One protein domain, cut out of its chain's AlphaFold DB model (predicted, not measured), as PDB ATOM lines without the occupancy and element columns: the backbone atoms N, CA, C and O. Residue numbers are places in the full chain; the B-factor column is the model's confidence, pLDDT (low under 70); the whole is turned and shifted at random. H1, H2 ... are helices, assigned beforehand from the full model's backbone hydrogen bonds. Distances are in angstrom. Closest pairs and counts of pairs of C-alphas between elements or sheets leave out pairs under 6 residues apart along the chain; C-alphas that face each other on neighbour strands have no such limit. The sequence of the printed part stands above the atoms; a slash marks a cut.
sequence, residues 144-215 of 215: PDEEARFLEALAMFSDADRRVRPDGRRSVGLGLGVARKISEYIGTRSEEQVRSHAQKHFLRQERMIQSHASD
ATOM      1  N   PRO A 144     -55.245 -12.881 328.458       93.19
ATOM      2  CA  PRO A 144     -55.033 -11.988 329.600       93.19
ATOM      3  C   PRO A 144     -53.998 -12.515 330.604       93.19
ATOM      4  O   PRO A 144     -53.220 -11.739 331.152       93.19
ATOM      5  N   ASP A 145     -53.954 -13.833 330.809       94.31
ATOM      6  CA  ASP A 145     -53.001 -14.468 331.723       94.31
ATOM      7  C   ASP A 145     -51.566 -14.418 331.180       94.31
ATOM      8  O   ASP A 145     -50.620 -14.159 331.925       94.31
ATOM      9  N   GLU A 146     -51.383 -14.638 329.873       94.25
ATOM     10  CA  GLU A 146     -50.076 -14.500 329.219       94.25
ATOM     11  C   GLU A 146     -49.602 -13.050 329.211       94.25
ATOM     12  O   GLU A 146     -48.423 -12.797 329.455       94.25
ATOM     13  N   GLU A 147     -50.516 -12.105 328.979       94.44
ATOM     14  CA  GLU A 147     -50.233 -10.673 329.061       94.44
ATOM     15  C   GLU A 147     -49.742 -10.293 330.462       94.44
ATOM     16  O   GLU A 147     -48.721  -9.623 330.605       94.44
ATOM     17  N   ALA A 148     -50.420 -10.767 331.511       96.00
ATOM     18  CA  ALA A 148     -50.023 -10.500 332.890       96.00
ATOM     19  C   ALA A 148     -48.611 -11.028 333.191       96.00
ATOM     20  O   ALA A 148     -47.778 -10.295 333.727       96.00
ATOM     21  N   ARG A 149     -48.305 -12.266 332.776       96.19
ATOM     22  CA  ARG A 149     -46.957 -12.847 332.920       96.19
ATOM     23  C   ARG A 149     -45.912 -12.100 332.104       96.19
ATOM     24  O   ARG A 149     -44.784 -11.944 332.556       96.19
ATOM     25  N   PHE A 150     -46.266 -11.636 330.909       95.44
ATOM     26  CA  PHE A 150     -45.383 -10.825 330.079       95.44
ATOM     27  C   PHE A 150     -45.019  -9.503 330.761       95.44
ATOM     28  O   PHE A 150     -43.846  -9.137 330.781       95.44
ATOM     29  N   LEU A 151     -45.993  -8.814 331.358       94.38
ATOM     30  CA  LEU A 151     -45.761  -7.567 332.093       94.38
ATOM     31  C   LEU A 151     -44.920  -7.785 333.358       94.38
ATOM     32  O   LEU A 151     -44.021  -6.993 333.643       94.38
ATOM     33  N   GLU A 152     -45.167  -8.875 334.082       95.81
ATOM     34  CA  GLU A 152     -44.358  -9.279 335.235       95.81
ATOM     35  C   GLU A 152     -42.908  -9.576 334.823       95.81
ATOM     36  O   GLU A 152     -41.964  -9.012 335.378       95.81
ATOM     37  N   ALA A 153     -42.721 -10.387 333.779       94.81
ATOM     38  CA  ALA A 153     -41.406 -10.725 333.249       94.81
ATOM     39  C   ALA A 153     -40.677  -9.494 332.697       94.81
ATOM     40  O   ALA A 153     -39.463  -9.361 332.858       94.81
ATOM     41  N   LEU A 154     -41.405  -8.560 332.078       92.00
ATOM     42  CA  LEU A 154     -40.866  -7.258 331.713       92.00
ATOM     43  C   LEU A 154     -40.335  -6.546 332.955       92.00
ATOM     44  O   LEU A 154     -39.168  -6.174 332.963       92.00
ATOM     45  N   ALA A 155     -41.132  -6.380 334.008       90.69
ATOM     46  CA  ALA A 155     -40.682  -5.703 335.226       90.69
ATOM     47  C   ALA A 155     -39.444  -6.371 335.857       90.69
ATOM     48  O   ALA A 155     -38.561  -5.678 336.351       90.69
ATOM     49  N   MET A 156     -39.350  -7.701 335.786       92.31
ATOM     50  CA  MET A 156     -38.228  -8.463 336.338       92.31
ATOM     51  C   MET A 156     -36.945  -8.389 335.504       92.31
ATOM     52  O   MET A 156     -35.853  -8.281 336.059       92.31
ATOM     53  N   PHE A 157     -37.049  -8.529 334.181       89.44
ATOM     54  CA  PHE A 157     -35.886  -8.741 333.312       89.44
ATOM     55  C   PHE A 157     -35.493  -7.520 332.492       89.44
ATOM     56  O   PHE A 157     -34.400  -7.499 331.921       89.44
ATOM     57  N   SER A 158     -36.372  -6.526 332.375       82.81
ATOM     58  CA  SER A 158     -36.063  -5.328 331.609       82.81
ATOM     59  C   SER A 158     -35.356  -4.297 332.478       82.81
ATOM     60  O   SER A 158     -35.872  -3.825 333.484       82.81
ATOM     61  N   ASP A 159     -34.158  -3.924 332.044       75.62
ATOM     62  CA  ASP A 159     -33.362  -2.892 332.688       75.62
ATOM     63  C   ASP A 159     -33.943  -1.527 332.282       75.62
ATOM     64  O   ASP A 159     -33.740  -1.050 331.160       75.62
ATOM     65  N   ALA A 160     -34.798  -0.955 333.138       65.25
ATOM     66  CA  ALA A 160     -35.574   0.246 332.823       65.25
ATOM     67  C   ALA A 160     -34.680   1.437 332.438       65.25
ATOM     68  O   ALA A 160     -35.020   2.172 331.508       65.25
ATOM     69  N   ASP A 161     -33.510   1.543 333.066       60.66
ATOM     70  CA  ASP A 161     -32.534   2.608 332.827       60.66
ATOM     71  C   ASP A 161     -31.816   2.471 331.480       60.66
ATOM     72  O   ASP A 161     -31.469   3.470 330.854       60.66
ATOM     73  N   ARG A 162     -31.654   1.248 330.955       61.19
ATOM     74  CA  ARG A 162     -30.992   1.025 329.655       61.19
ATOM     75  C   ARG A 162     -31.856   1.369 328.449       61.19
ATOM     76  O   ARG A 162     -31.351   1.389 327.328       61.19
ATOM     77  N   ARG A 163     -33.154   1.610 328.648       64.94
ATOM     78  CA  ARG A 163     -34.072   1.924 327.546       64.94
ATOM     79  C   ARG A 163     -34.035   3.377 327.128       64.94
ATOM     80  O   ARG A 163     -34.475   3.665 326.022       64.94
ATOM     81  N   VAL A 164     -33.532   4.278 327.962       65.38
ATOM     82  CA  VAL A 164     -33.360   5.680 327.582       65.38
ATOM     83  C   VAL A 164     -31.991   5.805 326.936       65.38
ATOM     84  O   VAL A 164     -30.961   5.683 327.598       65.38
ATOM     85  N   ARG A 165     -31.961   6.000 325.617       66.12
ATOM     86  CA  ARG A 165     -30.705   6.324 324.947       66.12
ATOM     87  C   ARG A 165     -30.218   7.701 325.423       66.12
ATOM     88  O   ARG A 165     -31.024   8.536 325.836       66.12
ATOM     89  N   PRO A 166     -28.908   7.983 325.311       69.31
ATOM     90  CA  PRO A 166     -28.345   9.291 325.658       69.31
ATOM     91  C   PRO A 166     -28.952  10.461 324.868       69.31
ATOM     92  O   PRO A 166     -28.878  11.603 325.304       69.31
ATOM     93  N   ASP A 167     -29.558  10.180 323.711       70.19
ATOM     94  CA  ASP A 167     -30.286  11.135 322.868       70.19
ATOM     95  C   ASP A 167     -31.714  11.438 323.380       70.19
ATOM     96  O   ASP A 167     -32.467  12.161 322.727       70.19
ATOM     97  N   GLY A 168     -32.107  10.869 324.526       69.00
ATOM     98  CA  GLY A 168     -33.439  10.996 325.116       69.00
ATOM     99  C   GLY A 168     -34.517  10.156 324.426       69.00
ATOM    100  O   GLY A 168     -35.664  10.154 324.876       69.00
ATOM    101  N   ARG A 169     -34.188   9.418 323.358       67.31
ATOM    102  CA  ARG A 169     -35.135   8.520 322.685       67.31
ATOM    103  C   ARG A 169     -35.172   7.182 323.407       67.31
ATOM    104  O   ARG A 169     -34.141   6.641 323.803       67.31
ATOM    105  N   ARG A 170     -36.361   6.603 323.572       68.38
ATOM    106  CA  ARG A 170     -36.447   5.240 324.099       68.38
ATOM    107  C   ARG A 170     -36.105   4.245 322.998       68.38
ATOM    108  O   ARG A 170     -36.562   4.359 321.865       68.38
ATOM    109  N   SER A 171     -35.261   3.267 323.311       67.75
ATOM    110  CA  SER A 171     -35.034   2.146 322.408       67.75
ATOM    111  C   SER A 171     -36.270   1.248 322.416       67.75
ATOM    112  O   SER A 171     -36.645   0.724 323.464       67.75
ATOM    113  N   VAL A 172     -36.851   1.010 321.244       66.31
ATOM    114  CA  VAL A 172     -38.053   0.175 321.051       66.31
ATOM    115  C   VAL A 172     -37.812  -1.339 321.219       66.31
ATOM    116  O   VAL A 172     -38.687  -2.142 320.907       66.31
ATOM    117  N   GLY A 173     -36.638  -1.747 321.713       74.44
ATOM    118  CA  GLY A 173     -36.234  -3.146 321.851       74.44
ATOM    119  C   GLY A 173     -36.204  -3.644 323.299       74.44
ATOM    120  O   GLY A 173     -35.725  -2.963 324.205       74.44
ATOM    121  N   LEU A 174     -36.663  -4.882 323.495       78.25
ATOM    122  CA  LEU A 174     -36.238  -5.742 324.601       78.25
ATOM    123  C   LEU A 174     -34.749  -6.026 324.390       78.25
ATOM    124  O   LEU A 174     -34.407  -6.649 323.393       78.25
ATOM    125  N   GLY A 175     -33.863  -5.539 325.258       76.75
ATOM    126  CA  GLY A 175     -32.415  -5.722 325.098       76.75
ATOM    127  C   GLY A 175     -31.968  -7.180 324.881       76.75
ATOM    128  O   GLY A 175     -32.740  -8.133 325.023       76.75
ATOM    129  N   LEU A 176     -30.685  -7.354 324.556       76.56
ATOM    130  CA  LEU A 176     -30.074  -8.650 324.235       76.56
ATOM    131  C   LEU A 176     -30.431  -9.739 325.265       76.56
ATOM    132  O   LEU A 176     -30.252  -9.558 326.470       76.56
ATOM    133  N   GLY A 177     -30.960 -10.868 324.785       85.06
ATOM    134  CA  GLY A 177     -31.308 -12.032 325.608       85.06
ATOM    135  C   GLY A 177     -32.507 -11.856 326.550       85.06
ATOM    136  O   GLY A 177     -32.909 -12.819 327.200       85.06
ATOM    137  N   VAL A 178     -33.121 -10.669 326.627       91.25
ATOM    138  CA  VAL A 178     -34.297 -10.442 327.485       91.25
ATOM    139  C   VAL A 178     -35.520 -11.155 326.913       91.25
ATOM    140  O   VAL A 178     -36.251 -11.804 327.656       91.25
ATOM    141  N   ALA A 179     -35.709 -11.106 325.591       92.31
ATOM    142  CA  ALA A 179     -36.802 -11.814 324.923       92.31
ATOM    143  C   ALA A 179     -36.776 -13.323 325.213       92.31
ATOM    144  O   ALA A 179     -37.821 -13.908 325.485       92.31
ATOM    145  N   ARG A 180     -35.579 -13.919 325.244       93.81
ATOM    146  CA  ARG A 180     -35.372 -15.314 325.632       93.81
ATOM    147  C   ARG A 180     -35.828 -15.599 327.057       93.81
ATOM    148  O   ARG A 180     -36.633 -16.496 327.262       93.81
ATOM    149  N   LYS A 181     -35.386 -14.800 328.031       95.19
ATOM    150  CA  LYS A 181     -35.790 -14.966 329.440       95.19
ATOM    151  C   LYS A 181     -37.299 -14.827 329.632       95.19
ATOM    152  O   LYS A 181     -37.900 -15.584 330.382       95.19
ATOM    153  N   ILE A 182     -37.915 -13.869 328.939       95.00
ATOM    154  CA  ILE A 182     -39.365 -13.664 328.993       95.00
ATOM    155  C   ILE A 182     -40.104 -14.835 328.335       95.00
ATOM    156  O   ILE A 182     -41.089 -15.313 328.888       95.00
ATOM    157  N   SER A 183     -39.628 -15.326 327.190       95.19
ATOM    158  CA  SER A 183     -40.183 -16.509 326.524       95.19
ATOM    159  C   SER A 183     -40.115 -17.742 327.431       95.19
ATOM    160  O   SER A 183     -41.129 -18.411 327.624       95.19
ATOM    161  N   GLU A 184     -38.964 -17.982 328.069       95.62
ATOM    162  CA  GLU A 184     -38.775 -19.059 329.050       95.62
ATOM    163  C   GLU A 184     -39.706 -18.903 330.269       95.62
ATOM    164  O   GLU A 184     -40.236 -19.897 330.761       95.62
ATOM    165  N   TYR A 185     -39.963 -17.671 330.724       96.12
ATOM    166  CA  TYR A 185     -40.871 -17.388 331.843       96.12
ATOM    167  C   TYR A 185     -42.351 -17.612 331.499       96.12
ATOM    168  O   TYR A 185     -43.103 -18.182 332.287       96.12
ATOM    169  N   ILE A 186     -42.789 -17.170 330.316       94.94
ATOM    170  CA  ILE A 186     -44.178 -17.329 329.862       94.94
ATOM    171  C   ILE A 186     -44.458 -18.799 329.518       94.94
ATOM    172  O   ILE A 186     -45.529 -19.319 329.836       94.94
ATOM    173  N   GLY A 187     -43.502 -19.467 328.865       93.06
ATOM    174  CA  GLY A 187     -43.540 -20.884 328.498       93.06
ATOM    175  C   GLY A 187     -44.403 -21.229 327.279       93.06
ATOM    176  O   GLY A 187     -44.230 -22.297 326.700       93.06
ATOM    177  N   THR A 188     -45.313 -20.345 326.860       91.50
ATOM    178  CA  THR A 188     -46.247 -20.584 325.740       91.50
ATOM    179  C   THR A 188     -45.905 -19.822 324.460       91.50
ATOM    180  O   THR A 188     -46.480 -20.111 323.411       91.50
ATOM    181  N   ARG A 189     -44.986 -18.849 324.521       91.81
ATOM    182  CA  ARG A 189     -44.663 -17.934 323.412       91.81
ATOM    183  C   ARG A 189     -43.192 -17.996 323.045       91.81
ATOM    184  O   ARG A 189     -42.348 -18.080 323.934       91.81
ATOM    185  N   SER A 190     -42.890 -17.918 321.749       91.88
ATOM    186  CA  SER A 190     -41.510 -17.875 321.250       91.88
ATOM    187  C   SER A 190     -40.861 -16.509 321.478       91.88
ATOM    188  O   SER A 190     -41.543 -15.505 321.707       91.88
ATOM    189  N   GLU A 191     -39.534 -16.450 321.373       93.06
ATOM    190  CA  GLU A 191     -38.784 -15.198 321.501       93.06
ATOM    191  C   GLU A 191     -39.231 -14.148 320.476       93.06
ATOM    192  O   GLU A 191     -39.382 -12.977 320.818       93.06
ATOM    193  N   GLU A 192     -39.482 -14.557 319.231       90.00
ATOM    194  CA  GLU A 192     -39.922 -13.666 318.155       90.00
ATOM    195  C   GLU A 192     -41.309 -13.083 318.446       90.00
ATOM    196  O   GLU A 192     -41.535 -11.884 318.257       90.00
ATOM    197  N   GLN A 193     -42.229 -13.909 318.957       91.69
ATOM    198  CA  GLN A 193     -43.564 -13.462 319.360       91.69
ATOM    199  C   GLN A 193     -43.479 -12.450 320.503       91.69
ATOM    200  O   GLN A 193     -44.124 -11.402 320.447       91.69
ATOM    201  N   VAL A 194     -42.641 -12.727 321.505       93.50
ATOM    202  CA  VAL A 194     -42.384 -11.824 322.633       93.50
ATOM    203  C   VAL A 194     -41.792 -10.492 322.154       93.50
ATOM    204  O   VAL A 194     -42.234  -9.439 322.611       93.50
ATOM    205  N   ARG A 195     -40.840 -10.502 321.208       91.75
ATOM    206  CA  ARG A 195     -40.263  -9.272 320.627       91.75
ATOM    207  C   ARG A 195     -41.317  -8.429 319.917       91.75
ATOM    208  O   ARG A 195     -41.444  -7.243 320.214       91.75
ATOM    209  N   SER A 196     -42.084  -9.045 319.014       91.38
ATOM    210  CA  SER A 196     -43.151  -8.367 318.263       91.38
ATOM    211  C   SER A 196     -44.193  -7.759 319.202       91.38
ATOM    212  O   SER A 196     -44.607  -6.607 319.041       91.38
ATOM    213  N   HIS A 197     -44.568  -8.508 320.238       92.50
ATOM    214  CA  HIS A 197     -45.522  -8.050 321.237       92.50
ATOM    215  C   HIS A 197     -44.993  -6.879 322.065       92.50
ATOM    216  O   HIS A 197     -45.661  -5.854 322.200       92.50
ATOM    217  N   ALA A 198     -43.750  -6.970 322.533       91.94
ATOM    218  CA  ALA A 198     -43.116  -5.896 323.282       91.94
ATOM    219  C   ALA A 198     -42.953  -4.618 322.466       91.94
ATOM    220  O   ALA A 198     -43.206  -3.532 322.982       91.94
ATOM    221  N   GLN A 199     -42.593  -4.731 321.188       88.56
ATOM    222  CA  GLN A 199     -42.501  -3.580 320.296       88.56
ATOM    223  C   GLN A 199     -43.850  -2.857 320.202       88.56
ATOM    224  O   GLN A 199     -43.915  -1.642 320.396       88.56
ATOM    225  N   LYS A 200     -44.945  -3.595 319.970       90.50
ATOM    226  CA  LYS A 200     -46.301  -3.022 319.949       90.50
ATOM    227  C   LYS A 200     -46.656  -2.363 321.281       90.50
ATOM    228  O   LYS A 200     -47.204  -1.260 321.294       90.50
ATOM    229  N   HIS A 201     -46.321  -3.020 322.386       89.44
ATOM    230  CA  HIS A 201     -46.557  -2.512 323.729       89.44
ATOM    231  C   HIS A 201     -45.808  -1.189 323.981       89.44
ATOM    232  O   HIS A 201     -46.427  -0.214 324.408       89.44
ATOM    233  N   PHE A 202     -44.522  -1.092 323.632       86.69
ATOM    234  CA  PHE A 202     -43.737   0.137 323.811       86.69
ATOM    235  C   PHE A 202     -44.203   1.277 322.906       86.69
ATOM    236  O   PHE A 202     -44.376   2.393 323.388       86.69
ATOM    237  N   LEU A 203     -44.498   0.999 321.634       85.75
ATOM    238  CA  LEU A 203     -45.054   2.003 320.717       85.75
ATOM    239  C   LEU A 203     -46.392   2.559 321.223       85.75
ATOM    240  O   LEU A 203     -46.688   3.746 321.078       85.75
ATOM    241  N   ARG A 204     -47.226   1.714 321.842       87.12
ATOM    242  CA  ARG A 204     -48.472   2.160 322.472       87.12
ATOM    243  C   ARG A 204     -48.204   3.061 323.677       87.12
ATOM    244  O   ARG A 204     -48.856   4.096 323.785       87.12
ATOM    245  N   GLN A 205     -47.254   2.699 324.540       83.69
ATOM    246  CA  GLN A 205     -46.883   3.521 325.694       83.69
ATOM    247  C   GLN A 205     -46.309   4.881 325.286       83.69
ATOM    248  O   GLN A 205     -46.695   5.895 325.859       83.69
ATOM    249  N   GLU A 206     -45.434   4.930 324.280       82.38
ATOM    250  CA  GLU A 206     -44.860   6.192 323.797       82.38
ATOM    251  C   GLU A 206     -45.935   7.161 323.312       82.38
ATOM    252  O   GLU A 206     -45.906   8.333 323.686       82.38
ATOM    253  N   ARG A 207     -46.926   6.673 322.554       84.62
ATOM    254  CA  ARG A 207     -48.056   7.501 322.106       84.62
ATOM    255  C   ARG A 207     -48.853   8.081 323.275       84.62
ATOM    256  O   ARG A 207     -49.212   9.252 323.228       84.62
ATOM    257  N   MET A 208     -49.095   7.290 324.323       82.88
ATOM    258  CA  MET A 208     -49.811   7.749 325.524       82.88
ATOM    259  C   MET A 208     -49.016   8.794 326.317       82.88
ATOM    260  O   MET A 208     -49.588   9.741 326.849       82.88
ATOM    261  N   ILE A 209     -47.693   8.639 326.398       81.38
ATOM    262  CA  ILE A 209     -46.828   9.605 327.085       81.38
ATOM    263  C   ILE A 209     -46.770  10.922 326.301       81.38
ATOM    264  O   ILE A 209     -46.871  11.990 326.897       81.38
ATOM    265  N   GLN A 210     -46.642  10.863 324.971       76.50
ATOM    266  CA  GLN A 210     -46.594  12.056 324.118       76.50
ATOM    267  C   GLN A 210     -47.885  12.877 324.182       76.50
ATOM    268  O   GLN A 210     -47.809  14.101 324.274       76.50
ATOM    269  N   SER A 211     -49.054  12.225 324.191       76.38
ATOM    270  CA  SER A 211     -50.335  12.934 324.307       76.38
ATOM    271  C   SER A 211     -50.480  13.678 325.633       76.38
ATOM    272  O   SER A 211     -51.060  14.752 325.652       76.38
ATOM    273  N   HIS A 212     -49.924  13.151 326.727       69.69
ATOM    274  CA  HIS A 212     -49.981  13.800 328.042       69.69
ATOM    275  C   HIS A 212     -48.947  14.915 328.247       69.69
ATOM    276  O   HIS A 212     -49.071  15.677 329.196       69.69
ATOM    277  N   ALA A 213     -47.917  15.002 327.403       70.38
ATOM    278  CA  ALA A 213     -46.863  16.010 327.522       70.38
ATOM    279  C   ALA A 213     -47.137  17.295 326.715       70.38
ATOM    280  O   ALA A 213     -46.316  18.208 326.752       70.38
ATOM    281  N   SER A 214     -48.234  17.346 325.948       61.28
ATOM    282  CA  SER A 214     -48.592  18.475 325.070       61.28
ATOM    283  C   SER A 214     -49.771  19.323 325.577       61.28
ATOM    284  O   SER A 214     -50.177  20.241 324.865       61.28
ATOM    285  N   ASP A 215     -50.283  19.033 326.777       50.75
ATOM    286  CA  ASP A 215     -51.256  19.850 327.525       50.75
ATOM    287  C   ASP A 215     -50.545  20.675 328.613       50.75
ATOM    288  O   ASP A 215     -50.945  21.843 328.833       50.75
TER     289      ASP A 215
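AT A GLANCE: This is residues 144 to 215 of the 215 residues of the protein "HTH myb-type domain-containing protein" of Guillardia theta (strain CCMP2712) (UniProt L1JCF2). One long helix, H4, makes the longest axis, and at its first end the two helices H3 and H1 pack together, with H3 set across the start of H4 and H1 on H3. The short helix H2 and a long loop, residues 164 to 177, reach out toward the far end of H4 and fold back to H3, while residues 207 to 215 stick out beyond the body. The printed part has 72 residues with four named helices, in the order H1, H2, H3, H4, and no named strand; the class is all helix. The whole is compact, with a radius of gyration of the C-alphas of 12.9 A, and only just elongated, spanning 41 by 27 by 19 A.

HOW THE PARTS SIT: Begin with H4, residues 191 to 212, the longest helix. It touches H3, residues 178 to 186, with residues 191 to 195 alone; look at Ala 179 and Glu 191, whose C-alphas are the closest of the two helices at 5.2 A. Their lines stand about perpendicular, at 74 degrees. From H3 go on to H1, residues 144 to 157: the two touch, and the closest C-alphas, those of Ala 153 and Ile 182, are 5.6 A apart. H1 and H3 run opposite ways at a steep tilt of 43 degrees. H1 and H4 are near each other, with 7 pairs of C-alphas within 10 A and no pair within 8 A. H2, residues 160 to 163, touches no helix and is apart from H1, H3 and H4. In H1, H3 and H4 every backbone O i to N i+4 pair is within hydrogen-bond range, while H2, with four residues, is too short for such a pair.

IN THESE COORDINATES: Find C-alpha 191 at (-38.784, -15.198, 321.501); from there H4 runs 31.8 A to C-alpha 212 at (-49.981, 13.800, 328.042). H3, from Val 178 to Ile 186, is 12.3 A long. H1 begins with C-alpha 144 at (-55.033, -11.988, 329.600) and runs 19.8 A to Phe 157. H2 goes from Ala 160 to Arg 163, 5.7 A.

THE WHOLE: The C-alphas of Gly 187 and Asp 215, the two farthest apart, are 41.5 A from each other. Residues 207 to 215, of which 207 to 212 belong to H4, stand free; without them the body spans 36 by 21 by 18 A. The printed part has no cut and ends at Asp 215, the chain's last residue. The link from H2 to H3 is long, with 14 residues, and those from H1 to H2 and from H3 to H4 are tight. In the B-factor column the mean pLDDT of the printed part is 83.7; look for values under 70 at residues 160 to 166, 168 to 172, 212 and 214 to 215.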